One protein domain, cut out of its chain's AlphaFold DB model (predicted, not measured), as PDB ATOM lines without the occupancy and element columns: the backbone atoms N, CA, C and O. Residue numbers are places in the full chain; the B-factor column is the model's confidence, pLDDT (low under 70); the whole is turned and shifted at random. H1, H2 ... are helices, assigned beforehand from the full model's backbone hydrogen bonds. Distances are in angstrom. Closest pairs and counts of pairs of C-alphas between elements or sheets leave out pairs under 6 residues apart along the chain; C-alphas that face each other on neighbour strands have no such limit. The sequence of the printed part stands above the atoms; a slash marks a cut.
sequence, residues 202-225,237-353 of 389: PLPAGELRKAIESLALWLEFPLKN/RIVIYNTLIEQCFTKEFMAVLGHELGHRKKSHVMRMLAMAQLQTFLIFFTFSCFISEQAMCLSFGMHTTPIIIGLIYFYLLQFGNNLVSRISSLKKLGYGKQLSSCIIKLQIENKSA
ATOM      1  N   PRO A 202     -14.321  -1.081  53.274       86.00
ATOM      2  CA  PRO A 202     -14.186  -0.652  54.656       86.00
ATOM      3  C   PRO A 202     -12.756  -0.174  54.926       86.00
ATOM      4  O   PRO A 202     -11.793  -0.799  54.489       86.00
ATOM      5  N   LEU A 203     -12.620   0.893  55.718       82.25
ATOM      6  CA  LEU A 203     -11.306   1.383  56.122       82.25
ATOM      7  C   LEU A 203     -10.553   0.289  56.916       82.25
ATOM      8  O   LEU A 203     -11.107  -0.226  57.904       82.25
ATOM      9  N   PRO A 204      -9.311  -0.065  56.521       83.38
ATOM     10  CA  PRO A 204      -8.526  -1.081  57.212       83.38
ATOM     11  C   PRO A 204      -8.258  -0.689  58.670       83.38
ATOM     12  O   PRO A 204      -8.279   0.486  59.047       83.38
ATOM     13  N   ALA A 205      -8.031  -1.690  59.520       85.00
ATOM     14  CA  ALA A 205      -7.621  -1.444  60.896       85.00
ATOM     15  C   ALA A 205      -6.216  -0.819  60.920       85.00
ATOM     16  O   ALA A 205      -5.319  -1.283  60.225       85.00
ATOM     17  N   GLY A 206      -6.027   0.235  61.716       85.62
ATOM     18  CA  GLY A 206      -4.752   0.945  61.805       85.62
ATOM     19  C   GLY A 206      -4.855   2.241  62.603       85.62
ATOM     20  O   GLY A 206      -5.913   2.565  63.152       85.62
ATOM     21  N   GLU A 207      -3.756   2.995  62.657       85.44
ATOM     22  CA  GLU A 207      -3.683   4.275  63.376       85.44
ATOM     23  C   GLU A 207      -4.683   5.304  62.843       85.44
ATOM     24  O   GLU A 207      -5.363   5.967  63.625       85.44
ATOM     25  N   LEU A 208      -4.834   5.384  61.517       83.00
ATOM     26  CA  LEU A 208      -5.768   6.302  60.865       83.00
ATOM     27  C   LEU A 208      -7.215   6.040  61.298       83.00
ATOM     28  O   LEU A 208      -7.937   6.968  61.655       83.00
ATOM     29  N   ARG A 209      -7.629   4.769  61.326       84.56
ATOM     30  CA  ARG A 209      -8.977   4.390  61.758       84.56
ATOM     31  C   ARG A 209      -9.228   4.771  63.216       84.56
ATOM     32  O   ARG A 209     -10.254   5.379  63.504       84.56
ATOM     33  N   LYS A 210      -8.279   4.474  64.110       85.56
ATOM     34  CA  LYS A 210      -8.371   4.850  65.531       85.56
ATOM     35  C   LYS A 210      -8.457   6.367  65.704       85.56
ATOM     36  O   LYS A 210      -9.269   6.847  66.486       85.56
ATOM     37  N   ALA A 211      -7.665   7.130  64.950       83.19
ATOM     38  CA  ALA A 211      -7.704   8.589  64.988       83.19
ATOM     39  C   ALA A 211      -9.076   9.139  64.558       83.19
ATOM     40  O   ALA A 211      -9.614  10.025  65.223       83.19
ATOM     41  N   ILE A 212      -9.668   8.588  63.491       84.06
ATOM     42  CA  ILE A 212     -11.007   8.963  63.010       84.06
ATOM     43  C   ILE A 212     -12.078   8.649  64.057       84.06
ATOM     44  O   ILE A 212     -12.924   9.498  64.332       84.06
ATOM     45  N   GLU A 213     -12.038   7.454  64.648       83.81
ATOM     46  CA  GLU A 213     -12.982   7.033  65.688       83.81
ATOM     47  C   GLU A 213     -12.897   7.961  66.914       83.81
ATOM     48  O   GLU A 213     -13.925   8.460  67.373       83.81
ATOM     49  N   SER A 214     -11.688   8.301  67.371       82.88
ATOM     50  CA  SER A 214     -11.475   9.254  68.470       82.88
ATOM     51  C   SER A 214     -11.975  10.666  68.150       82.88
ATOM     52  O   SER A 214     -12.599  11.305  68.997       82.88
ATOM     53  N   LEU A 215     -11.741  11.167  66.932       78.69
ATOM     54  CA  LEU A 215     -12.234  12.487  66.520       78.69
ATOM     55  C   LEU A 215     -13.763  12.516  66.439       78.69
ATOM     56  O   LEU A 215     -14.380  13.498  66.847       78.69
ATOM     57  N   ALA A 216     -14.377  11.456  65.915       78.19
ATOM     58  CA  ALA A 216     -15.826  11.356  65.841       78.19
ATOM     59  C   ALA A 216     -16.458  11.315  67.236       78.19
ATOM     60  O   ALA A 216     -17.439  12.020  67.460       78.19
ATOM     61  N   LEU A 217     -15.864  10.574  68.179       80.12
ATOM     62  CA  LEU A 217     -16.286  10.572  69.583       80.12
ATOM     63  C   LEU A 217     -16.175  11.967  70.206       80.12
ATOM     64  O   LEU A 217     -17.132  12.440  70.808       80.12
ATOM     65  N   TRP A 218     -15.051  12.659  70.000       75.06
ATOM     66  CA  TRP A 218     -14.852  14.021  70.508       75.06
ATOM     67  C   TRP A 218     -15.858  15.033  69.933       75.06
ATOM     68  O   TRP A 218     -16.262  15.978  70.608       75.06
ATOM     69  N   LEU A 219     -16.280  14.840  68.682       72.94
ATOM     70  CA  LEU A 219     -17.281  15.679  68.019       72.94
ATOM     71  C   LEU A 219     -18.728  15.237  68.272       72.94
ATOM     72  O   LEU A 219     -19.626  15.860  67.700       72.94
ATOM     73  N   GLU A 220     -18.949  14.200  69.088       75.00
ATOM     74  CA  GLU A 220     -20.258  13.569  69.323       75.00
ATOM     75  C   GLU A 220     -20.943  13.145  68.010       75.00
ATOM     76  O   GLU A 220     -22.159  13.235  67.830       75.00
ATOM     77  N   PHE A 221     -20.143  12.708  67.035       70.56
ATOM     78  CA  PHE A 221     -20.618  12.301  65.722       70.56
ATOM     79  C   PHE A 221     -20.938  10.794  65.705       70.56
ATOM     80  O   PHE A 221     -20.027   9.977  65.857       70.56
ATOM     81  N   PRO A 222     -22.200  10.386  65.464       66.44
ATOM     82  CA  PRO A 222     -22.583   8.976  65.488       66.44
ATOM     83  C   PRO A 222     -22.040   8.223  64.262       66.44
ATOM     84  O   PRO A 222     -22.474   8.444  63.125       66.44
ATOM     85  N   LEU A 223     -21.092   7.306  64.490       61.50
ATOM     86  CA  LEU A 223     -20.512   6.437  63.461       61.50
ATOM     87  C   LEU A 223     -21.251   5.099  63.352       61.50
ATOM     88  O   LEU A 223     -21.635   4.493  64.350       61.50
ATOM     89  N   LYS A 224     -21.385   4.580  62.123       55.25
ATOM     90  CA  LYS A 224     -21.869   3.210  61.899       55.25
ATOM     91  C   LYS A 224     -20.736   2.198  62.096       55.25
ATOM     92  O   LYS A 224     -19.877   2.079  61.225       55.25
ATOM     93  N   ASN A 225     -20.778   1.407  63.166       49.34
ATOM     94  CA  ASN A 225     -19.925   0.224  63.315       49.34
ATOM     95  C   ASN A 225     -20.656  -1.035  62.823       49.34
ATOM     96  O   ASN A 225     -21.797  -1.287  63.196       49.34
ATOM     97  N   ARG A 237     -22.253   7.583  57.501       69.00
ATOM     98  CA  ARG A 237     -21.034   7.039  56.873       69.00
ATOM     99  C   ARG A 237     -20.088   8.187  56.525       69.00
ATOM    100  O   ARG A 237     -20.527   9.177  55.945       69.00
ATOM    101  N   ILE A 238     -18.808   8.039  56.856       78.00
ATOM    102  CA  ILE A 238     -17.739   8.908  56.354       78.00
ATOM    103  C   ILE A 238     -17.168   8.216  55.117       78.00
ATOM    104  O   ILE A 238     -16.703   7.081  55.208       78.00
ATOM    105  N   VAL A 239     -17.259   8.876  53.965       80.06
ATOM    106  CA  VAL A 239     -16.680   8.399  52.705       80.06
ATOM    107  C   VAL A 239     -15.384   9.158  52.479       80.06
ATOM    108  O   VAL A 239     -15.370  10.384  52.546       80.06
ATOM    109  N   ILE A 240     -14.307   8.418  52.233       81.31
ATOM    110  CA  ILE A 240     -12.963   8.960  52.052       81.31
ATOM    111  C   ILE A 240     -12.431   8.417  50.728       81.31
ATOM    112  O   ILE A 240     -12.503   7.214  50.491       81.31
ATOM    113  N   TYR A 241     -11.911   9.296  49.873       78.88
ATOM    114  CA  TYR A 241     -11.237   8.872  48.649       78.88
ATOM    115  C   TYR A 241      -9.893   8.221  48.982       78.88
ATOM    116  O   TYR A 241      -9.150   8.721  49.826       78.88
ATOM    117  N   ASN A 242      -9.563   7.131  48.293       78.69
ATOM    118  CA  ASN A 242      -8.284   6.437  48.446       78.69
ATOM    119  C   ASN A 242      -7.090   7.361  48.159       78.69
ATOM    120  O   ASN A 242      -6.135   7.379  48.928       78.69
ATOM    121  N   THR A 243      -7.198   8.209  47.134       78.38
ATOM    122  CA  THR A 243      -6.164   9.193  46.784       78.38
ATOM    123  C   THR A 243      -5.846  10.139  47.940       78.38
ATOM    124  O   THR A 243      -4.682  10.411  48.201       78.38
ATOM    125  N   LEU A 244      -6.854  10.571  48.710       77.25
ATOM    126  CA  LEU A 244      -6.645  11.430  49.882       77.25
ATOM    127  C   LEU A 244      -5.850  10.726  50.987       77.25
ATOM    128  O   LEU A 244      -5.060  11.373  51.671       77.25
ATOM    129  N   ILE A 245      -6.067   9.421  51.172       79.69
ATOM    130  CA  ILE A 245      -5.349   8.612  52.168       79.69
ATOM    131  C   ILE A 245      -3.896   8.401  51.729       79.69
ATOM    132  O   ILE A 245      -2.994   8.463  52.555       79.69
ATOM    133  N   GLU A 246      -3.674   8.177  50.434       78.50
ATOM    134  CA  GLU A 246      -2.342   7.966  49.858       78.50
ATOM    135  C   GLU A 246      -1.497   9.256  49.840       78.50
ATOM    136  O   GLU A 246      -0.279   9.196  49.987       78.50
ATOM    137  N   GLN A 247      -2.129  10.427  49.690       73.44
ATOM    138  CA  GLN A 247      -1.442  11.709  49.464       73.44
ATOM    139  C   GLN A 247      -1.169  12.532  50.736       73.44
ATOM    140  O   GLN A 247      -0.328  13.436  50.715       73.44
ATOM    141  N   CYS A 248      -1.888  12.285  51.834       74.38
ATOM    142  CA  CYS A 248      -1.855  13.147  53.020       74.38
ATOM    143  C   CYS A 248      -1.384  12.391  54.264       74.38
ATOM    144  O   CYS A 248      -1.839  11.286  54.549       74.38
ATOM    145  N   PHE A 249      -0.526  13.021  55.075       78.94
ATOM    146  CA  PHE A 249      -0.148  12.442  56.367       78.94
ATOM    147  C   PHE A 249      -1.349  12.421  57.319       78.94
ATOM    148  O   PHE A 249      -2.191  13.318  57.286       78.94
ATOM    149  N   THR A 250      -1.380  11.471  58.260       77.38
ATOM    150  CA  THR A 250      -2.485  11.297  59.222       77.38
ATOM    151  C   THR A 250      -2.911  12.612  59.887       77.38
ATOM    152  O   THR A 250      -4.096  12.908  59.966       77.38
ATOM    153  N   LYS A 251      -1.970  13.468  60.312       76.94
ATOM    154  CA  LYS A 251      -2.298  14.758  60.959       76.94
ATOM    155  C   LYS A 251      -2.956  15.774  60.013       76.94
ATOM    156  O   LYS A 251      -3.811  16.537  60.450       76.94
ATOM    157  N   GLU A 252      -2.555  15.796  58.745       74.75
ATOM    158  CA  GLU A 252      -3.136  16.660  57.706       74.75
ATOM    159  C   GLU A 252      -4.540  16.180  57.342       74.75
ATOM    160  O   GLU A 252      -5.488  16.964  57.334       74.75
ATOM    161  N   PHE A 253      -4.686  14.866  57.162       79.38
ATOM    162  CA  PHE A 253      -5.968  14.226  56.916       79.38
ATOM    163  C   PHE A 253      -6.980  14.521  58.034       79.38
ATOM    164  O   PHE A 253      -8.112  14.920  57.768       79.38
ATOM    165  N   MET A 254      -6.565  14.394  59.298       78.31
ATOM    166  CA  MET A 254      -7.429  14.683  60.447       78.31
ATOM    167  C   MET A 254      -7.858  16.155  60.509       78.31
ATOM    168  O   MET A 254      -8.969  16.443  60.956       78.31
ATOM    169  N   ALA A 255      -7.029  17.086  60.025       74.94
ATOM    170  CA  ALA A 255      -7.396  18.497  59.925       74.94
ATOM    171  C   ALA A 255      -8.498  18.728  58.876       74.94
ATOM    172  O   ALA A 255      -9.458  19.453  59.148       74.94
ATOM    173  N   VAL A 256      -8.395  18.077  57.711       72.94
ATOM    174  CA  VAL A 256      -9.438  18.114  56.670       72.94
ATOM    175  C   VAL A 256     -10.720  17.462  57.168       72.94
ATOM    176  O   VAL A 256     -11.789  18.060  57.084       72.94
ATOM    177  N   LEU A 257     -10.631  16.279  57.776       77.62
ATOM    178  CA  LEU A 257     -11.807  15.603  58.312       77.62
ATOM    179  C   LEU A 257     -12.482  16.428  59.420       77.62
ATOM    180  O   LEU A 257     -13.706  16.525  59.457       77.62
ATOM    181  N   GLY A 258     -11.701  17.077  60.286       73.06
ATOM    182  CA  GLY A 258     -12.216  18.011  61.287       73.06
ATOM    183  C   GLY A 258     -12.933  19.219  60.672       73.06
ATOM    184  O   GLY A 258     -13.967  19.642  61.192       73.06
ATOM    185  N   HIS A 259     -12.438  19.747  59.546       71.06
ATOM    186  CA  HIS A 259     -13.113  20.802  58.781       71.06
ATOM    187  C   HIS A 259     -14.470  20.325  58.237       71.06
ATOM    188  O   HIS A 259     -15.492  20.973  58.476       71.06
ATOM    189  N   GLU A 260     -14.500  19.155  57.598       72.38
ATOM    190  CA  GLU A 260     -15.718  18.562  57.028       72.38
ATOM    191  C   GLU A 260     -16.771  18.224  58.094       72.38
ATOM    192  O   GLU A 260     -17.961  18.528  57.952       72.38
ATOM    193  N   LEU A 261     -16.349  17.644  59.219       72.25
ATOM    194  CA  LEU A 261     -17.241  17.371  60.349       72.25
ATOM    195  C   LEU A 261     -17.707  18.670  61.031       72.25
ATOM    196  O   LEU A 261     -18.837  18.742  61.521       72.25
ATOM    197  N   GLY A 262     -16.900  19.732  60.984       68.94
ATOM    198  CA  GLY A 262     -17.287  21.077  61.404       68.94
ATOM    199  C   GLY A 262     -18.475  21.635  60.612       68.94
ATOM    200  O   GLY A 262     -19.397  22.204  61.209       68.94
ATOM    201  N   HIS A 263     -18.516  21.409  59.290       69.50
ATOM    202  CA  HIS A 263     -19.663  21.794  58.455       69.50
ATOM    203  C   HIS A 263     -20.948  21.078  58.874       69.50
ATOM    204  O   HIS A 263     -22.038  21.664  58.881       69.50
ATOM    205  N   ARG A 264     -20.817  19.808  59.271       67.69
ATOM    206  CA  ARG A 264     -21.932  18.989  59.755       67.69
ATOM    207  C   ARG A 264     -22.432  19.447  61.120       67.69
ATOM    208  O   ARG A 264     -23.644  19.556  61.283       67.69
ATOM    209  N   LYS A 265     -21.538  19.777  62.059       69.88
ATOM    210  CA  LYS A 265     -21.918  20.271  63.396       69.88
ATOM    211  C   LYS A 265     -22.704  21.582  63.331       69.88
ATOM    212  O   LYS A 265     -23.626  21.790  64.108       69.88
ATOM    213  N   LYS A 266     -22.374  22.458  62.380       69.50
ATOM    214  CA  LYS A 266     -23.071  23.738  62.178       69.50
ATOM    215  C   LYS A 266     -24.278  23.650  61.233       69.50
ATOM    216  O   LYS A 266     -24.801  24.690  60.829       69.50
ATOM    217  N   SER A 267     -24.706  22.455  60.826       74.81
ATOM    218  CA  SER A 267     -25.873  22.261  59.952       74.81
ATOM    219  C   SER A 267     -25.831  23.097  58.663       74.81
ATOM    220  O   SER A 267     -26.862  23.587  58.202       74.81
ATOM    221  N   HIS A 268     -24.648  23.278  58.059       73.00
ATOM    222  CA  HIS A 268     -24.515  24.050  56.813       73.00
ATOM    223  C   HIS A 268     -25.356  23.455  55.682       73.00
ATOM    224  O   HIS A 268     -26.032  24.192  54.974       73.00
ATOM    225  N   VAL A 269     -25.414  22.122  55.601       76.38
ATOM    226  CA  VAL A 269     -26.263  21.402  54.642       76.38
ATOM    227  C   VAL A 269     -27.743  21.769  54.809       76.38
ATOM    228  O   VAL A 269     -28.416  21.996  53.814       76.38
ATOM    229  N   MET A 270     -28.244  21.886  56.046       80.94
ATOM    230  CA  MET A 270     -29.650  22.245  56.291       80.94
ATOM    231  C   MET A 270     -29.936  23.702  55.942       80.94
ATOM    232  O   MET A 270     -30.978  23.996  55.371       80.94
ATOM    233  N   ARG A 271     -28.992  24.611  56.218       79.31
ATOM    234  CA  ARG A 271     -29.108  26.012  55.791       79.31
ATOM    235  C   ARG A 271     -29.133  26.122  54.269       79.31
ATOM    236  O   ARG A 271     -30.026  26.763  53.728       79.31
ATOM    237  N   MET A 272     -28.199  25.462  53.581       78.00
ATOM    238  CA  MET A 272     -28.166  25.423  52.114       78.00
ATOM    239  C   MET A 272     -29.447  24.820  51.534       78.00
ATOM    240  O   MET A 272     -29.988  25.370  50.582       78.00
ATOM    241  N   LEU A 273     -29.963  23.746  52.140       83.06
ATOM    242  CA  LEU A 273     -31.231  23.145  51.741       83.06
ATOM    243  C   LEU A 273     -32.401  24.117  51.930       83.06
ATOM    244  O   LEU A 273     -33.184  24.283  51.006       83.06
ATOM    245  N   ALA A 274     -32.506  24.791  53.077       86.31
ATOM    246  CA  ALA A 274     -33.571  25.759  53.337       86.31
ATOM    247  C   ALA A 274     -33.553  26.925  52.337       86.31
ATOM    248  O   ALA A 274     -34.599  27.324  51.833       86.31
ATOM    249  N   MET A 275     -32.366  27.434  51.998       81.12
ATOM    250  CA  MET A 275     -32.222  28.491  50.992       81.12
ATOM    251  C   MET A 275     -32.570  28.002  49.587       81.12
ATOM    252  O   MET A 275     -33.260  28.711  48.859       81.12
ATOM    253  N   ALA A 276     -32.169  26.778  49.228       81.56
ATOM    254  CA  ALA A 276     -32.579  26.159  47.972       81.56
ATOM    255  C   ALA A 276     -34.108  25.983  47.907       81.56
ATOM    256  O   ALA A 276     -34.707  26.306  46.889       81.56
ATOM    257  N   GLN A 277     -34.757  25.560  49.000       88.69
ATOM    258  CA  GLN A 277     -36.219  25.434  49.054       88.69
ATOM    259  C   GLN A 277     -36.931  26.776  48.930       88.69
ATOM    260  O   GLN A 277     -37.903  26.871  48.184       88.69
ATOM    261  N   LEU A 278     -36.451  27.806  49.636       86.44
ATOM    262  CA  LEU A 278     -36.992  29.160  49.527       86.44
ATOM    263  C   LEU A 278     -36.911  29.650  48.085       86.44
ATOM    264  O   LEU A 278     -37.870  30.199  47.552       86.44
ATOM    265  N   GLN A 279     -35.785  29.407  47.429       82.62
ATOM    266  CA  GLN A 279     -35.636  29.764  46.036       82.62
ATOM    267  C   GLN A 279     -36.586  28.990  45.122       82.62
ATOM    268  O   GLN A 279     -37.243  29.600  44.283       82.62
ATOM    269  N   THR A 280     -36.649  27.663  45.238       84.88
ATOM    270  CA  THR A 280     -37.547  26.852  44.407       84.88
ATOM    271  C   THR A 280     -39.000  27.286  44.600       84.88
ATOM    272  O   THR A 280     -39.745  27.374  43.626       84.88
ATOM    273  N   PHE A 281     -39.385  27.641  45.828       89.00
ATOM    274  CA  PHE A 281     -40.688  28.230  46.117       89.00
ATOM    275  C   PHE A 281     -40.891  29.558  45.381       89.00
ATOM    276  O   PHE A 281     -41.893  29.717  44.692       89.00
ATOM    277  N   LEU A 282     -39.933  30.490  45.466       85.25
ATOM    278  CA  LEU A 282     -40.009  31.777  44.768       85.25
ATOM    279  C   LEU A 282     -40.112  31.599  43.248       85.25
ATOM    280  O   LEU A 282     -40.876  32.320  42.611       85.25
ATOM    281  N   ILE A 283     -39.407  30.622  42.669       82.75
ATOM    282  CA  ILE A 283     -39.505  30.293  41.241       82.75
ATOM    283  C   ILE A 283     -40.925  29.836  40.896       82.75
ATOM    284  O   ILE A 283     -41.517  30.362  39.958       82.75
ATOM    285  N   PHE A 284     -41.507  28.902  41.651       85.31
ATOM    286  CA  PHE A 284     -42.870  28.449  41.366       85.31
ATOM    287  C   PHE A 284     -43.924  29.522  41.621       85.31
ATOM    288  O   PHE A 284     -44.863  29.648  40.837       85.31
ATOM    289  N   PHE A 285     -43.762  30.309  42.680       85.94
ATOM    290  CA  PHE A 285     -44.662  31.407  43.005       85.94
ATOM    291  C   PHE A 285     -44.652  32.464  41.902       85.94
ATOM    292  O   PHE A 285     -45.696  32.793  41.348       85.94
ATOM    293  N   THR A 286     -43.469  32.937  41.508       82.56
ATOM    294  CA  THR A 286     -43.353  33.910  40.417       82.56
ATOM    295  C   THR A 286     -43.875  33.334  39.104       82.56
ATOM    296  O   THR A 286     -44.653  34.002  38.433       82.56
ATOM    297  N   PHE A 287     -43.570  32.073  38.778       81.00
ATOM    298  CA  PHE A 287     -44.139  31.402  37.607       81.00
ATOM    299  C   PHE A 287     -45.675  31.353  37.635       81.00
ATOM    300  O   PHE A 287     -46.312  31.565  36.605       81.00
ATOM    301  N   SER A 288     -46.289  31.140  38.805       82.94
ATOM    302  CA  SER A 288     -47.752  31.144  38.945       82.94
ATOM    303  C   SER A 288     -48.395  32.496  38.639       82.94
ATOM    304  O   SER A 288     -49.521  32.530  38.151       82.94
ATOM    305  N   CYS A 289     -47.670  33.602  38.828       81.00
ATOM    306  CA  CYS A 289     -48.142  34.928  38.435       81.00
ATOM    307  C   CYS A 289     -48.159  35.114  36.907       81.00
ATOM    308  O   CYS A 289     -48.980  35.871  36.401       81.00
ATOM    309  N   PHE A 290     -47.274  34.427  36.170       74.31
ATOM    310  CA  PHE A 290     -47.128  34.580  34.714       74.31
ATOM    311  C   PHE A 290     -47.848  33.501  33.894       74.31
ATOM    312  O   PHE A 290     -48.099  33.707  32.711       74.31
ATOM    313  N   ILE A 291     -48.192  32.353  34.486       71.75
ATOM    314  CA  ILE A 291     -48.789  31.220  33.757       71.75
ATOM    315  C   ILE A 291     -50.171  31.535  33.165       71.75
ATOM    316  O   ILE A 291     -50.535  30.987  32.126       71.75
ATOM    317  N   SER A 292     -50.930  32.421  33.817       64.06
ATOM    318  CA  SER A 292     -52.264  32.844  33.377       64.06
ATOM    319  C   SER A 292     -52.214  33.728  32.128       64.06
ATOM    320  O   SER A 292     -53.230  33.904  31.459       64.06
ATOM    321  N   GLU A 293     -51.039  34.262  31.790       66.25
ATOM    322  CA  GLU A 293     -50.856  35.152  30.658       66.25
ATOM    323  C   GLU A 293     -50.621  34.338  29.375       66.25
ATOM    324  O   GLU A 293     -49.498  33.941  29.037       66.25
ATOM    325  N   GLN A 294     -51.700  34.092  28.623       63.59
ATOM    326  CA  GLN A 294     -51.662  33.404  27.324       63.59
ATOM    327  C   GLN A 294     -50.649  34.038  26.353       63.59
ATOM    328  O   GLN A 294     -50.055  33.331  25.532       63.59
ATOM    329  N   ALA A 295     -50.396  35.348  26.484       62.41
ATOM    330  CA  ALA A 295     -49.427  36.076  25.674       62.41
ATOM    331  C   ALA A 295     -48.000  35.511  25.793       62.41
ATOM    332  O   ALA A 295     -47.265  35.521  24.802       62.41
ATOM    333  N   MET A 296     -47.609  34.942  26.941       65.56
ATOM    334  CA  MET A 296     -46.279  34.343  27.100       65.56
ATOM    335  C   MET A 296     -46.133  33.071  26.252       65.56
ATOM    336  O   MET A 296     -45.176  32.945  25.490       65.56
ATOM    337  N   CYS A 297     -47.102  32.153  26.310       66.44
ATOM    338  CA  CYS A 297     -47.065  30.909  25.527       66.44
ATOM    339  C   CYS A 297     -47.172  31.180  24.016       66.44
ATOM    340  O   CYS A 297     -46.410  30.619  23.221       66.44
ATOM    341  N   LEU A 298     -48.050  32.107  23.622       67.44
ATOM    342  CA  LEU A 298     -48.207  32.533  22.228       67.44
ATOM    343  C   LEU A 298     -46.927  33.178  21.676       67.44
ATOM    344  O   LEU A 298     -46.563  32.952  20.519       67.44
ATOM    345  N   SER A 299     -46.191  33.920  22.508       66.38
ATOM    346  CA  SER A 299     -44.914  34.536  22.121       66.38
ATOM    347  C   SER A 299     -43.843  33.509  21.756       66.38
ATOM    348  O   SER A 299     -42.979  33.777  20.922       66.38
ATOM    349  N   PHE A 300     -43.944  32.287  22.264       67.44
ATOM    350  CA  PHE A 300     -43.062  31.191  21.872       67.44
ATOM    351  C   PHE A 300     -43.641  30.301  20.764       67.44
ATOM    352  O   PHE A 300     -43.016  29.325  20.397       67.44
ATOM    353  N   GLY A 301     -44.761  30.666  20.127       62.44
ATOM    354  CA  GLY A 301     -45.335  29.906  18.997       62.44
ATOM    355  C   GLY A 301     -46.193  28.713  19.400       62.44
ATOM    356  O   GLY A 301     -46.475  27.839  18.578       62.44
ATOM    357  N   MET A 302     -46.602  28.671  20.662       66.25
ATOM    358  CA  MET A 302     -47.457  27.620  21.181       66.25
ATOM    359  C   MET A 302     -48.919  28.053  21.082       66.25
ATOM    360  O   MET A 302     -49.303  29.079  21.638       66.25
ATOM    361  N   HIS A 303     -49.734  27.265  20.377       62.78
ATOM    362  CA  HIS A 303     -51.192  27.448  20.316       62.78
ATOM    363  C   HIS A 303     -51.922  26.736  21.466       62.78
ATOM    364  O   HIS A 303     -53.086  27.013  21.734       62.78
ATOM    365  N   THR A 304     -51.221  25.840  22.163       60.78
ATOM    366  CA  THR A 304     -51.643  25.223  23.427       60.78
ATOM    367  C   THR A 304     -50.774  25.756  24.566       60.78
ATOM    368  O   THR A 304     -49.684  26.268  24.318       60.78
ATOM    369  N   THR A 305     -51.225  25.652  25.816       63.88
ATOM    370  CA  THR A 305     -50.480  26.102  27.007       63.88
ATOM    371  C   THR A 305     -49.896  24.919  27.796       63.88
ATOM    372  O   THR A 305     -50.271  24.701  28.950       63.88
ATOM    373  N   PRO A 306     -48.980  24.101  27.228       66.31
ATOM    374  CA  PRO A 306     -48.339  23.054  28.004       66.31
ATOM    375  C   PRO A 306     -47.434  23.699  29.051       66.31
ATOM    376  O   PRO A 306     -46.449  24.375  28.753       66.31
ATOM    377  N   ILE A 307     -47.784  23.460  30.308       70.12
ATOM    378  CA  ILE A 307     -47.208  24.137  31.470       70.12
ATOM    379  C   ILE A 307     -45.695  23.881  31.589       70.12
ATOM    380  O   ILE A 307     -44.951  24.757  32.023       70.12
ATOM    381  N   ILE A 308     -45.214  22.732  31.096       69.88
ATOM    382  CA  ILE A 308     -43.780  22.406  31.000       69.88
ATOM    383  C   ILE A 308     -43.018  23.420  30.153       69.88
ATOM    384  O   ILE A 308     -41.928  23.835  30.529       69.88
ATOM    385  N   ILE A 309     -43.562  23.819  29.004       68.62
ATOM    386  CA  ILE A 309     -42.856  24.718  28.087       68.62
ATOM    387  C   ILE A 309     -42.788  26.119  28.694       68.62
ATOM    388  O   ILE A 309     -41.732  26.750  28.660       68.62
ATOM    389  N   GLY A 310     -43.870  26.559  29.345       71.06
ATOM    390  CA  GLY A 310     -43.867  27.780  30.150       71.06
ATOM    391  C   GLY A 310     -42.791  27.753  31.240       71.06
ATOM    392  O   GLY A 310     -42.050  28.722  31.382       71.06
ATOM    393  N   LEU A 311     -42.648  26.630  31.954       72.31
ATOM    394  CA  LEU A 311     -41.613  26.445  32.976       72.31
ATOM    395  C   LEU A 311     -40.194  26.468  32.403       72.31
ATOM    396  O   LEU A 311     -39.316  27.060  33.020       72.31
ATOM    397  N   ILE A 312     -39.958  25.860  31.236       70.88
ATOM    398  CA  ILE A 312     -38.640  25.863  30.582       70.88
ATOM    399  C   ILE A 312     -38.224  27.297  30.237       70.88
ATOM    400  O   ILE A 312     -37.124  27.716  30.592       70.88
ATOM    401  N   TYR A 313     -39.106  28.078  29.607       67.88
ATOM    402  CA  TYR A 313     -38.806  29.477  29.288       67.88
ATOM    403  C   TYR A 313     -38.668  30.347  30.538       67.88
ATOM    404  O   TYR A 313     -37.799  31.214  30.585       67.88
ATOM    405  N   PHE A 314     -39.470  30.089  31.570       69.25
ATOM    406  CA  PHE A 314     -39.352  30.796  32.840       69.25
ATOM    407  C   PHE A 314     -38.035  30.485  33.560       69.25
ATOM    408  O   PHE A 314     -37.394  31.380  34.101       69.25
ATOM    409  N   TYR A 315     -37.585  29.232  33.514       67.25
ATOM    410  CA  TYR A 315     -36.297  28.830  34.070       67.25
ATOM    411  C   TYR A 315     -35.125  29.485  33.327       67.25
ATOM    412  O   TYR A 315     -34.168  29.912  33.965       67.25
ATOM    413  N   LEU A 316     -35.222  29.646  32.002       61.44
ATOM    414  CA  LEU A 316     -34.235  30.393  31.208       61.44
ATOM    415  C   LEU A 316     -34.187  31.893  31.556       61.44
ATOM    416  O   LEU A 316     -33.150  32.527  31.367       61.44
ATOM    417  N   LEU A 317     -35.292  32.463  32.050       59.47
ATOM    418  CA  LEU A 317     -35.386  33.867  32.465       59.47
ATOM    419  C   LEU A 317     -34.853  34.117  33.881       59.47
ATOM    420  O   LEU A 317     -34.424  35.230  34.187       59.47
ATOM    421  N   GLN A 318     -34.883  33.109  34.751       60.34
ATOM    422  CA  GLN A 318     -34.457  33.257  36.138       60.34
ATOM    423  C   GLN A 318     -32.929  33.210  36.248       60.34
ATOM    424  O   GLN A 318     -32.318  32.150  36.384       60.34
ATOM    425  N   PHE A 319     -32.312  34.394  36.214       52.97
ATOM    426  CA  PHE A 319     -30.895  34.590  36.498       52.97
ATOM    427  C   PHE A 319     -30.683  35.067  37.937       52.97
ATOM    428  O   PHE A 319     -31.291  36.036  38.386       52.97
ATOM    429  N   GLY A 320     -29.766  34.408  38.642       48.84
ATOM    430  CA  GLY A 320     -29.359  34.797  39.990       48.84
ATOM    431  C   GLY A 320     -29.228  33.597  40.903       48.84
ATOM    432  O   GLY A 320     -29.993  33.454  41.853       48.84
ATOM    433  N   ASN A 321     -28.260  32.725  40.621       44.81
ATOM    434  CA  ASN A 321     -28.010  31.611  41.510       44.81
ATOM    435  C   ASN A 321     -26.540  31.296  41.686       44.81
ATOM    436  O   ASN A 321     -25.997  30.507  40.931       44.81
ATOM    437  N   ASN A 322     -25.929  31.953  42.676       47.50
ATOM    438  CA  ASN A 322     -24.744  31.515  43.421       47.50
ATOM    439  C   ASN A 322     -24.365  32.595  44.451       47.50
ATOM    440  O   ASN A 322     -23.329  33.231  44.334       47.50
ATOM    441  N   LEU A 323     -25.192  32.876  45.464       42.72
ATOM    442  CA  LEU A 323     -24.803  33.866  46.492       42.72
ATOM    443  C   LEU A 323     -24.392  33.283  47.841       42.72
ATOM    444  O   LEU A 323     -24.002  34.041  48.722       42.72
ATOM    445  N   VAL A 324     -24.400  31.959  48.026       45.78
ATOM    446  CA  VAL A 324     -24.352  31.429  49.400       45.78
ATOM    447  C   VAL A 324     -23.233  30.433  49.712       45.78
ATOM    448  O   VAL A 324     -23.119  29.953  50.838       45.78
ATOM    449  N   SER A 325     -22.311  30.163  48.792       45.69
ATOM    450  CA  SER A 325     -21.273  29.158  49.065       45.69
ATOM    451  C   SER A 325     -20.185  29.603  50.062       45.69
ATOM    452  O   SER A 325     -19.495  28.743  50.603       45.69
ATOM    453  N   ARG A 326     -20.024  30.906  50.367       43.16
ATOM    454  CA  ARG A 326     -18.815  31.406  51.068       43.16
ATOM    455  C   ARG A 326     -18.955  31.984  52.480       43.16
ATOM    456  O   ARG A 326     -17.930  32.123  53.138       43.16
ATOM    457  N   ILE A 327     -20.145  32.248  53.031       38.12
ATOM    458  CA  ILE A 327     -20.284  32.876  54.380       38.12
ATOM    459  C   ILE A 327     -20.026  31.857  55.529       38.12
ATOM    460  O   ILE A 327     -20.558  31.918  56.632       38.12
ATOM    461  N   SER A 328     -19.211  30.836  55.275       39.88
ATOM    462  CA  SER A 328     -19.282  29.546  55.955       39.88
ATOM    463  C   SER A 328     -17.948  29.036  56.511       39.88
ATOM    464  O   SER A 328     -17.799  27.841  56.733       39.88
ATOM    465  N   SER A 329     -16.963  29.883  56.789       36.59
ATOM    466  CA  SER A 329     -15.737  29.450  57.490       36.59
ATOM    467  C   SER A 329     -14.939  30.694  57.854       36.59
ATOM    468  O   SER A 329     -14.726  31.532  56.999       36.59
ATOM    469  N   LEU A 330     -14.551  30.942  59.106       39.00
ATOM    470  CA  LEU A 330     -13.432  30.273  59.770       39.00
ATOM    471  C   LEU A 330     -13.595  30.391  61.302       39.00
ATOM    472  O   LEU A 330     -13.424  31.469  61.866       39.00
ATOM    473  N   LYS A 331     -13.877  29.291  62.016       39.06
ATOM    474  CA  LYS A 331     -13.547  29.201  63.456       39.06
ATOM    475  C   LYS A 331     -12.393  28.212  63.606       39.06
ATOM    476  O   LYS A 331     -12.485  27.078  63.148       39.06
ATOM    477  N   LYS A 332     -11.292  28.708  64.176       45.88
ATOM    478  CA  LYS A 332      -9.960  28.091  64.218       45.88
ATOM    479  C   LYS A 332      -9.947  26.887  65.170       45.88
ATOM    480  O   LYS A 332      -9.917  27.070  66.378       45.88
ATOM    481  N   LEU A 333      -9.910  25.669  64.625       48.75
ATOM    482  CA  LEU A 333      -9.719  24.415  65.380       48.75
ATOM    483  C   LEU A 333      -8.243  24.153  65.763       48.75
ATOM    484  O   LEU A 333      -7.864  23.016  66.003       48.75
ATOM    485  N   GLY A 334      -7.367  25.162  65.758       57.06
ATOM    486  CA  GLY A 334      -5.938  24.993  66.078       57.06
ATOM    487  C   GLY A 334      -5.093  24.260  65.017       57.06
ATOM    488  O   GLY A 334      -3.880  24.425  65.005       57.06
ATOM    489  N   TYR A 335      -5.706  23.553  64.060       58.09
ATOM    490  CA  TYR A 335      -5.029  22.835  62.962       58.09
ATOM    491  C   TYR A 335      -4.758  23.679  61.701       58.09
ATOM    492  O   TYR A 335      -4.629  23.145  60.602       58.09
ATOM    493  N   GLY A 336      -4.704  25.011  61.814       64.31
ATOM    494  CA  GLY A 336      -4.675  25.906  60.644       64.31
ATOM    495  C   GLY A 336      -3.502  25.652  59.690       64.31
ATOM    496  O   GLY A 336      -3.686  25.649  58.475       64.31
ATOM    497  N   LYS A 337      -2.311  25.362  60.232       68.38
ATOM    498  CA  LYS A 337      -1.116  25.069  59.423       68.38
ATOM    499  C   LYS A 337      -1.231  23.727  58.691       68.38
ATOM    500  O   LYS A 337      -0.901  23.647  57.514       68.38
ATOM    501  N   GLN A 338      -1.733  22.692  59.369       72.25
ATOM    502  CA  GLN A 338      -1.917  21.353  58.799       72.25
ATOM    503  C   GLN A 338      -3.018  21.346  57.735       72.25
ATOM    504  O   GLN A 338      -2.849  20.733  56.685       72.25
ATOM    505  N   LEU A 339      -4.111  22.076  57.974       69.19
ATOM    506  CA  LEU A 339      -5.195  22.235  57.007       69.19
ATOM    507  C   LEU A 339      -4.710  22.960  55.746       69.19
ATOM    508  O   LEU A 339      -4.944  22.477  54.644       69.19
ATOM    509  N   SER A 340      -3.991  24.077  55.900       67.06
ATOM    510  CA  SER A 340      -3.431  24.820  54.766       67.06
ATOM    511  C   SER A 340      -2.466  23.963  53.946       67.06
ATOM    512  O   SER A 340      -2.579  23.927  52.724       67.06
ATOM    513  N   SER A 341      -1.573  23.214  54.604       70.94
ATOM    514  CA  SER A 341      -0.651  22.311  53.911       70.94
ATOM    515  C   SER A 341      -1.388  21.214  53.137       70.94
ATOM    516  O   SER A 341      -1.069  20.973  51.975       70.94
ATOM    517  N   CYS A 342      -2.420  20.611  53.735       70.12
ATOM    518  CA  CYS A 342      -3.240  19.604  53.070       70.12
ATOM    519  C   CYS A 342      -3.967  20.174  51.846       70.12
ATOM    520  O   CYS A 342      -3.913  19.582  50.775       70.12
ATOM    521  N   ILE A 343      -4.607  21.341  51.977       71.69
ATOM    522  CA  ILE A 343      -5.314  22.000  50.867       71.69
ATOM    523  C   ILE A 343      -4.346  22.308  49.721       71.69
ATOM    524  O   ILE A 343      -4.677  22.057  48.567       71.69
ATOM    525  N   ILE A 344      -3.136  22.784  50.026       71.00
ATOM    526  CA  ILE A 344      -2.108  23.046  49.011       71.00
ATOM    527  C   ILE A 344      -1.712  21.751  48.289       71.00
ATOM    528  O   ILE A 344      -1.680  21.743  47.061       71.00
ATOM    529  N   LYS A 345      -1.476  20.648  49.014       72.31
ATOM    530  CA  LYS A 345      -1.187  19.339  48.400       72.31
ATOM    531  C   LYS A 345      -2.324  18.877  47.494       72.31
ATOM    532  O   LYS A 345      -2.079  18.511  46.353       72.31
ATOM    533  N   LEU A 346      -3.568  18.980  47.956       72.75
ATOM    534  CA  LEU A 346      -4.735  18.638  47.144       72.75
ATOM    535  C   LEU A 346      -4.860  19.518  45.905       72.75
ATOM    536  O   LEU A 346      -5.277  19.044  44.853       72.75
ATOM    537  N   GLN A 347      -4.500  20.792  46.005       71.81
ATOM    538  CA  GLN A 347      -4.547  21.707  44.875       71.81
ATOM    539  C   GLN A 347      -3.468  21.391  43.832       71.81
ATOM    540  O   GLN A 347      -3.757  21.452  42.637       71.81
ATOM    541  N   ILE A 348      -2.266  21.016  44.287       70.56
ATOM    542  CA  ILE A 348      -1.159  20.540  43.448       70.56
ATOM    543  C   ILE A 348      -1.561  19.262  42.715       70.56
ATOM    544  O   ILE A 348      -1.490  19.217  41.489       70.56
ATOM    545  N   GLU A 349      -2.032  18.258  43.453       72.81
ATOM    546  CA  GLU A 349      -2.423  16.960  42.898       72.81
ATOM    547  C   GLU A 349      -3.563  17.119  41.892       72.81
ATOM    548  O   GLU A 349      -3.483  16.616  40.778       72.81
ATOM    549  N   ASN A 350      -4.583  17.918  42.223       72.06
ATOM    550  CA  ASN A 350      -5.704  18.197  41.323       72.06
ATOM    551  C   ASN A 350      -5.370  19.194  40.198       72.06
ATOM    552  O   ASN A 350      -6.288  19.597  39.475       72.06
ATOM    553  N   LYS A 351      -4.111  19.659  40.085       68.81
ATOM    554  CA  LYS A 351      -3.650  20.687  39.128       68.81
ATOM    555  C   LYS A 351      -4.598  21.889  39.038       68.81
ATOM    556  O   LYS A 351      -4.846  22.456  37.978       68.81
ATOM    557  N   SER A 352      -5.198  22.250  40.167       67.38
ATOM    558  CA  SER A 352      -6.238  23.270  40.225       67.38
ATOM    559  C   SER A 352      -5.618  24.661  40.139       67.38
ATOM    560  O   SER A 352      -4.542  24.891  40.685       67.38
ATOM    561  N   ALA A 353      -6.303  25.599  39.475       63.38
ATOM    562  CA  ALA A 353      -5.800  26.955  39.258       63.38
ATOM    563  C   ALA A 353      -5.340  27.601  40.576       63.38
ATOM    564  O   ALA A 353      -6.098  27.665  41.542       63.38
TER     565      ALA A 353
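What this domain is: This is residues 202 to 225 and 237 to 353 of the 389 residues of the protein "CAAX prenyl protease" of Coemansia reversa (strain ATCC 12441 / NRRL 1564) (UniProt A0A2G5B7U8). Picture a dumbbell: the long helix H4 is the shaft, with a cluster of H1, H2, H3 and H7 towards one end and a small head of H5 and H6 at the other. From H6 the unnamed stretch of residues 318 to 335 runs back along the length of the shaft to H7, which crosses H3. The printed part has 141 residues with seven named helices, H1 to H7 in order along the chain, and no named strand; the class is all helix. The whole is extended, with a radius of gyration of the C-alphas of 23.0 A, and is only just elongated, spanning 68 by 34 by 31 A.

How they stand to each other: Start with H1, residues 207 to 218, which touches H3, residues 250 to 265; their closest C-alphas, Leu 208 and Thr 250, are 6.2 A apart, at a shallow tilt of 29 degrees, the same way. Between them in the chain comes H2, residues 242 to 247, close to but not clearly touching H3: the closest C-alphas, Ile 245 and Phe 253, are 7.4 A apart. H4, residues 268 to 290, is close to but not clearly touching H3, with C-alphas 263 and 269 closest at 7.6 A and a steep tilt of 45 degrees, the same way. Look next at H5, residues 294 to 299, and H6, residues 307 to 317: they only just touch, with 3 pairs of C-alphas within 8 A, Cys 297 and Gly 310 closest at 6.4 A. H6 also only just touches H4, with 3 such pairs, and H4 touches it with residues 283 to 287 alone; C-alphas 287 and 314 are closest at 6.8 A, at a steep tilt of 66 degrees, opposite ways. H7, residues 336 to 349, touches H3 with residues 336 to 342 alone, about perpendicular at 78 degrees; C-alphas 252 and 338 are closest at 5.0 A. Helix packing is mostly crossed, the lines of touching helices mostly standing at more than a shallow tilt. H4 and H7 are apart. In H1 to H7, every O i to N i+4 pair is within hydrogen-bond range.

Where its parts are: Find C-alpha 207 at (-3.683, 4.275, 63.376); H1 runs 16.4 A from there. H3 spans 21.8 A. H4 runs 33.3 A from C-alpha 268 at (-24.515, 24.050, 56.813). H6 spans 15.3 A, and H7 20.0 A, ending at C-alpha 349, (-2.423, 16.960, 42.898).

The domain as a whole: The farthest C-alphas, Glu 207 and His 303, are 68.2 A apart. Residues 226 to 236 are not printed, and C-alphas 225 and 237 are 9.4 A apart across the cut. The link H6 to H7 is long, 18 residues. The mean pLDDT of the printed part is 70.6; 57 residues are under 70, among them 292 to 306 and 313 to 337.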